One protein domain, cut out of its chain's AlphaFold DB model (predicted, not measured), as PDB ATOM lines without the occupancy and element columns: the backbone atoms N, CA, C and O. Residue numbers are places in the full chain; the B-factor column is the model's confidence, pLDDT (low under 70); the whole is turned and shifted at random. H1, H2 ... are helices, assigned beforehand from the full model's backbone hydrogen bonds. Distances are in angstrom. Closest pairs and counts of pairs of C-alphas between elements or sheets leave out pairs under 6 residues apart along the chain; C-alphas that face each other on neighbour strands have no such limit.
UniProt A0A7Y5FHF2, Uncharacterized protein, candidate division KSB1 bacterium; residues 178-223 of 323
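Overview. This is residues 178 to 223 of the 323 residues of an uncharacterized protein of candidate division KSB1 bacterium (UniProt A0A7Y5FHF2). Three short helices and a loop make a small flattened ring: H2 and H3 are two sides of a V that are nearest each other at the start of H2 and near the end of H3, H1 lies across that narrow end, and residues 199 to 208 join H2 to H3 across the wide end. H3 packs on H1, while the space between H2 and H3 stays open toward the link. The printed part has 46 residues with three named helices, in the order H1, H2, H3, and no named strand; the class is all helix. The whole is compact, with a radius of gyration of the C-alphas of 10.2 A, and the C-alphas span 27 by 20 by 12 A along the three main axes.

Arrangement. Start at the first printed residue with H1, residues 178 to 186. A tight link of 3 residues leads from it to H2, residues 190 to 198. H1 and H2 are close but not clearly touching; look for their closest C-alphas at Leu 184 and Ala 190, 5.2 A apart. Their lines are only just about perpendicular, at 72 degrees. A short link of 10 residues leads on to H3, residues 209 to 220. H3 touches H1 with residues 214 to 218 alone, and the closest C-alphas of the two, those of Ala 181 and Leu 218, are 4.6 A apart. H1 and H3 run the same way at a steep tilt of 59 degrees. H2 and H3 are close but not clearly touching, their closest C-alphas being those of Ala 190 and Leu 218 at 7.4 A. These two run opposite ways at a steep tilt of 55 degrees. In H1, H2 and H3 every backbone O i to N i+4 pair is within hydrogen-bond range.

Along the chain. Find C-alpha 178 at (221.666, 95.275, -39.703); from there H1 runs 12.1 A to C-alpha 186 at (211.306, 89.968, -36.246). H2 begins at C-alpha 190, at (215.502, 84.426, -40.737), and its first and last C-alphas are 12.2 A apart. H3, the longest helix with 12 residues, measures 16.5 A from C-alpha 209 to C-alpha 220, which is at (225.221, 88.942, -35.505).

Size, cuts and confidence. The two C-alphas farthest apart are those of Ala 186 and Gly 204, at 27.1 A. The C-alphas of Thr 178 and Thr 223, the first and last printed, are 10.0 A apart. The printed part has no cut, and neither link between the helices is long. In the B-factor column the mean pLDDT of the printed part is 83.6; look at residues 200 to 202 for the three that are under 70.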
ATOM      1  N   THR A 178     222.054  95.534 -41.097       88.25
ATOM      2  CA  THR A 178     221.666  95.275 -39.703       88.25
ATOM      3  C   THR A 178     220.162  95.443 -39.519       88.25
ATOM      4  O   THR A 178     219.500  94.552 -38.999       88.25
ATOM      5  N   GLN A 179     219.596  96.539 -40.033       84.88
ATOM      6  CA  GLN A 179     218.154  96.796 -39.959       84.88
ATOM      7  C   GLN A 179     217.355  95.770 -40.765       84.88
ATOM      8  O   GLN A 179     216.311  95.301 -40.319       84.88
ATOM      9  N   VAL A 180     217.861  95.385 -41.942       86.69
ATOM     10  CA  VAL A 180     217.231  94.336 -42.760       86.69
ATOM     11  C   VAL A 180     217.278  92.987 -42.037       86.69
ATOM     12  O   VAL A 180     216.280  92.272 -42.020       86.69
ATOM     13  N   ALA A 181     218.405  92.649 -41.409       85.38
ATOM     14  CA  ALA A 181     218.550  91.441 -40.606       85.38
ATOM     15  C   ALA A 181     217.586  91.409 -39.409       85.38
ATOM     16  O   ALA A 181     216.911  90.402 -39.197       85.38
ATOM     17  N   ASP A 182     217.477  92.509 -38.662       84.81
ATOM     18  CA  ASP A 182     216.546  92.618 -37.536       84.81
ATOM     19  C   ASP A 182     215.089  92.492 -37.988       84.81
ATOM     20  O   ASP A 182     214.303  91.805 -37.337       84.81
ATOM     21  N   LEU A 183     214.733  93.076 -39.138       87.38
ATOM     22  CA  LEU A 183     213.395  92.944 -39.711       87.38
ATOM     23  C   LEU A 183     213.084  91.495 -40.109       87.38
ATOM     24  O   LEU A 183     212.000  91.007 -39.800       87.38
ATOM     25  N   LEU A 184     214.036  90.792 -40.732       88.06
ATOM     26  CA  LEU A 184     213.884  89.374 -41.089       88.06
ATOM     27  C   LEU A 184     213.732  88.476 -39.853       88.06
ATOM     28  O   LEU A 184     212.932  87.539 -39.871       88.06
ATOM     29  N   ALA A 185     214.482  88.761 -38.787       86.88
ATOM     30  CA  ALA A 185     214.376  88.047 -37.516       86.88
ATOM     31  C   ALA A 185     213.050  88.335 -36.795       86.88
ATOM     32  O   ALA A 185     212.428  87.432 -36.234       86.88
ATOM     33  N   ALA A 186     212.586  89.585 -36.825       82.38
ATOM     34  CA  ALA A 186     211.306  89.968 -36.246       82.38
ATOM     35  C   ALA A 186     210.128  89.320 -36.992       82.38
ATOM     36  O   ALA A 186     209.166  88.907 -36.347       82.38
ATOM     37  N   SER A 187     210.225  89.190 -38.321       82.12
ATOM     38  CA  SER A 187     209.165  88.656 -39.181       82.12
ATOM     39  C   SER A 187     209.127  87.128 -39.297       82.12
ATOM     40  O   SER A 187     208.318  86.623 -40.071       82.12
ATOM     41  N   GLY A 188     210.017  86.390 -38.627       83.00
ATOM     42  CA  GLY A 188     210.037  84.922 -38.697       83.00
ATOM     43  C   GLY A 188     210.576  84.352 -40.019       83.00
ATOM     44  O   GLY A 188     210.195  83.254 -40.419       83.00
ATOM     45  N   LEU A 189     211.385  85.124 -40.761       86.00
ATOM     46  CA  LEU A 189     211.917  84.734 -42.079       86.00
ATOM     47  C   LEU A 189     213.418  84.408 -42.052       86.00
ATOM     48  O   LEU A 189     213.992  84.012 -43.074       86.00
ATOM     49  N   ALA A 190     214.066  84.590 -40.903       88.56
ATOM     50  CA  ALA A 190     215.502  84.426 -40.737       88.56
ATOM     51  C   ALA A 190     215.947  82.979 -40.987       88.56
ATOM     52  O   ALA A 190     216.852  82.729 -41.782       88.56
ATOM     53  N   GLY A 191     215.282  82.013 -40.362       85.81
ATOM     54  CA  GLY A 191     215.564  80.593 -40.504       85.81
ATOM     55  C   GLY A 191     215.287  80.078 -41.906       85.81
ATOM     56  O   GLY A 191     216.084  79.299 -42.416       85.81
ATOM     57  N   LYS A 192     214.256  80.580 -42.598       85.38
ATOM     58  CA  LYS A 192     214.026  80.249 -44.015       85.38
ATOM     59  C   LYS A 192     215.210  80.652 -44.894       85.38
ATOM     60  O   LYS A 192     215.685  79.853 -45.703       85.38
ATOM     61  N   LEU A 193     215.696  81.884 -44.731       86.62
ATOM     62  CA  LEU A 193     216.844  82.392 -45.482       86.62
ATOM     63  C   LEU A 193     218.108  81.586 -45.163       86.62
ATOM     64  O   LEU A 193     218.817  81.147 -46.071       86.62
ATOM     65  N   LEU A 194     218.373  81.348 -43.877       87.12
ATOM     66  CA  LEU A 194     219.525  80.566 -43.434       87.12
ATOM     67  C   LEU A 194     219.446  79.108 -43.915       87.12
ATOM     68  O   LEU A 194     220.458  78.551 -44.343       87.12
ATOM     69  N   TYR A 195     218.252  78.511 -43.939       84.31
ATOM     70  CA  TYR A 195     218.020  77.177 -44.483       84.31
ATOM     71  C   TYR A 195     218.360  77.120 -45.971       84.31
ATOM     72  O   TYR A 195     219.109  76.237 -46.389       84.31
ATOM     73  N   GLN A 196     217.867  78.070 -46.775       80.19
ATOM     74  CA  GLN A 196     218.148  78.119 -48.214       80.19
ATOM     75  C   GLN A 196     219.649  78.182 -48.511       80.19
ATOM     76  O   GLN A 196     220.108  77.528 -49.447       80.19
ATOM     77  N   VAL A 197     220.397  78.930 -47.696       82.75
ATOM     78  CA  VAL A 197     221.850  79.099 -47.811       82.75
ATOM     79  C   VAL A 197     222.624  77.861 -47.355       82.75
ATOM     80  O   VAL A 197     223.536  77.419 -48.052       82.75
ATOM     81  N   GLY A 198     222.296  77.310 -46.185       77.88
ATOM     82  CA  GLY A 198     223.067  76.222 -45.578       77.88
ATOM     83  C   GLY A 198     222.738  74.840 -46.142       77.88
ATOM     84  O   GLY A 198     223.632  74.013 -46.333       77.88
ATOM     85  N   SER A 199     221.460  74.598 -46.434       72.75
ATOM     86  CA  SER A 199     220.928  73.254 -46.690       72.75
ATOM     87  C   SER A 199     220.016  73.160 -47.916       72.75
ATOM     88  O   SER A 199     219.848  72.064 -48.444       72.75
ATOM     89  N   GLY A 200     219.447  74.278 -48.370       66.88
ATOM     90  CA  GLY A 200     218.480  74.340 -49.465       66.88
ATOM     91  C   GLY A 200     219.091  74.662 -50.832       66.88
ATOM     92  O   GLY A 200     220.227  74.311 -51.138       66.88
ATOM     93  N   GLU A 201     218.312  75.338 -51.680       68.25
ATOM     94  CA  GLU A 201     218.609  75.556 -53.108       68.25
ATOM     95  C   GLU A 201     219.903  76.331 -53.397       68.25
ATOM     96  O   GLU A 201     220.438  76.268 -54.510       68.25
ATOM     97  N   LEU A 202     220.399  77.085 -52.415       68.19
ATOM     98  CA  LEU A 202     221.595  77.916 -52.540       68.19
ATOM     99  C   LEU A 202     222.828  77.247 -51.946       68.19
ATOM    100  O   LEU A 202     223.925  77.801 -52.033       68.19
ATOM    101  N   ARG A 203     222.673  76.051 -51.376       75.44
ATOM    102  CA  ARG A 203     223.788  75.288 -50.839       75.44
ATOM    103  C   ARG A 203     224.828  75.045 -51.931       75.44
ATOM    104  O   ARG A 203     224.526  74.520 -52.999       75.44
ATOM    105  N   GLY A 204     226.072  75.422 -51.643       72.75
ATOM    106  CA  GLY A 204     227.196  75.259 -52.567       72.75
ATOM    107  C   GLY A 204     227.216  76.251 -53.736       72.75
ATOM    108  O   GLY A 204     228.105  76.154 -54.578       72.75
ATOM    109  N   ARG A 205     226.282  77.211 -53.795       80.62
ATOM    110  CA  ARG A 205     226.364  78.336 -54.733       80.62
ATOM    111  C   ARG A 205     227.221  79.449 -54.144       80.62
ATOM    112  O   ARG A 205     227.177  79.714 -52.943       80.62
ATOM    113  N   GLU A 206     227.966  80.143 -54.997       79.44
ATOM    114  CA  GLU A 206     228.665  81.351 -54.576       79.44
ATOM    115  C   GLU A 206     227.662  82.469 -54.292       79.44
ATOM    116  O   GLU A 206     226.935  82.931 -55.171       79.44
ATOM    117  N   LEU A 207     227.633  82.908 -53.038       80.44
ATOM    118  CA  LEU A 207     226.806  84.026 -52.614       80.44
ATOM    119  C   LEU A 207     227.418  85.349 -53.078       80.44
ATOM    120  O   LEU A 207     228.626  85.589 -52.921       80.44
ATOM    121  N   ALA A 208     226.568  86.252 -53.560       82.31
ATOM    122  CA  ALA A 208     226.953  87.623 -53.856       82.31
ATOM    123  C   ALA A 208     227.456  88.338 -52.580       82.31
ATOM    124  O   ALA A 208     227.011  88.017 -51.472       82.31
ATOM    125  N   PRO A 209     228.348  89.342 -52.692       81.00
ATOM    126  CA  PRO A 209     228.859  90.072 -51.529       81.00
ATOM    127  C   PRO A 209     227.764  90.698 -50.649       81.00
ATOM    128  O   PRO A 209     227.890  90.705 -49.428       81.00
ATOM    129  N   SER A 210     226.673  91.182 -51.250       82.00
ATOM    130  CA  SER A 210     225.507  91.714 -50.530       82.00
ATOM    131  C   SER A 210     224.781  90.645 -49.711       82.00
ATOM    132  O   SER A 210     224.434  90.884 -48.560       82.00
ATOM    133  N   GLN A 211     224.602  89.447 -50.272       82.44
ATOM    134  CA  GLN A 211     223.974  88.314 -49.588       82.44
ATOM    135  C   GLN A 211     224.822  87.853 -48.402       82.44
ATOM    136  O   GLN A 211     224.288  87.638 -47.319       82.44
ATOM    137  N   ARG A 212     226.149  87.767 -48.576       84.69
ATOM    138  CA  ARG A 212     227.071  87.433 -47.479       84.69
ATOM    139  C   ARG A 212     226.985  88.439 -46.338       84.69
ATOM    140  O   ARG A 212     226.848  88.020 -45.198       84.69
ATOM    141  N   ARG A 213     226.994  89.742 -46.647       86.19
ATOM    142  CA  ARG A 213     226.842  90.801 -45.635       86.19
ATOM    143  C   ARG A 213     225.507  90.717 -44.900       86.19
ATOM    144  O   ARG A 213     225.484  90.902 -43.693       86.19
ATOM    145  N   LEU A 214     224.414  90.408 -45.603       87.56
ATOM    146  CA  LEU A 214     223.108  90.211 -44.973       87.56
ATOM    147  C   LEU A 214     223.103  89.003 -44.028       87.56
ATOM    148  O   LEU A 214     222.612  89.107 -42.911       87.56
ATOM    149  N   ILE A 215     223.655  87.868 -44.463       88.94
ATOM    150  CA  ILE A 215     223.740  86.656 -43.635       88.94
ATOM    151  C   ILE A 215     224.620  86.911 -42.411       88.94
ATOM    152  O   ILE A 215     224.250  86.535 -41.306       88.94
ATOM    153  N   GLU A 216     225.759  87.575 -42.589       89.06
ATOM    154  CA  GLU A 216     226.651  87.934 -41.489       89.06
ATOM    155  C   GLU A 216     225.960  88.870 -40.487       89.06
ATOM    156  O   GLU A 216     225.972  88.591 -39.290       89.06
ATOM    157  N   ALA A 217     225.273  89.910 -40.972       89.94
ATOM    158  CA  ALA A 217     224.480  90.806 -40.132       89.94
ATOM    159  C   ALA A 217     223.356  90.061 -39.393       89.94
ATOM    160  O   ALA A 217     223.117  90.319 -38.217       89.94
ATOM    161  N   LEU A 218     222.705  89.091 -40.042       90.06
ATOM    162  CA  LEU A 218     221.672  88.256 -39.427       90.06
ATOM    163  C   LEU A 218     222.231  87.342 -38.337       90.06
ATOM    164  O   LEU A 218     221.647  87.238 -37.263       90.06
ATOM    165  N   LEU A 219     223.384  86.718 -38.569       89.06
ATOM    166  CA  LEU A 219     224.045  85.887 -37.561       89.06
ATOM    167  C   LEU A 219     224.544  86.708 -36.360       89.06
ATOM    168  O   LEU A 219     224.640  86.166 -35.260       89.06
ATOM    169  N   GLN A 220     224.828  87.998 -36.557       91.62
ATOM    170  CA  GLN A 220     225.221  88.942 -35.505       91.62
ATOM    171  C   GLN A 220     224.033  89.708 -34.886       91.62
ATOM    172  O   GLN A 220     224.216  90.430 -33.904       91.62
ATOM    173  N   SER A 221     222.817  89.552 -35.424       91.81
ATOM    174  CA  SER A 221     221.623  90.261 -34.954       91.81
ATOM    175  C   SER A 221     221.251  89.839 -33.530       91.81
ATOM    176  O   SER A 221     221.074  88.657 -33.217       91.81
ATOM    177  N   ARG A 222     221.063  90.839 -32.661       91.38
ATOM    178  CA  ARG A 222     220.541  90.630 -31.301       91.38
ATOM    179  C   ARG A 222     219.090  90.163 -31.323       91.38
ATOM    180  O   ARG A 222     218.715  89.337 -30.496       91.38
ATOM    181  N   THR A 223     218.303  90.656 -32.279       90.25
ATOM    182  CA  THR A 223     216.909  90.247 -32.492       90.25
ATOM    183  C   THR A 223     216.839  88.766 -32.827       90.25
ATOM    184  O   THR A 223     216.077  88.028 -32.206       90.25
TER     185      THR A 223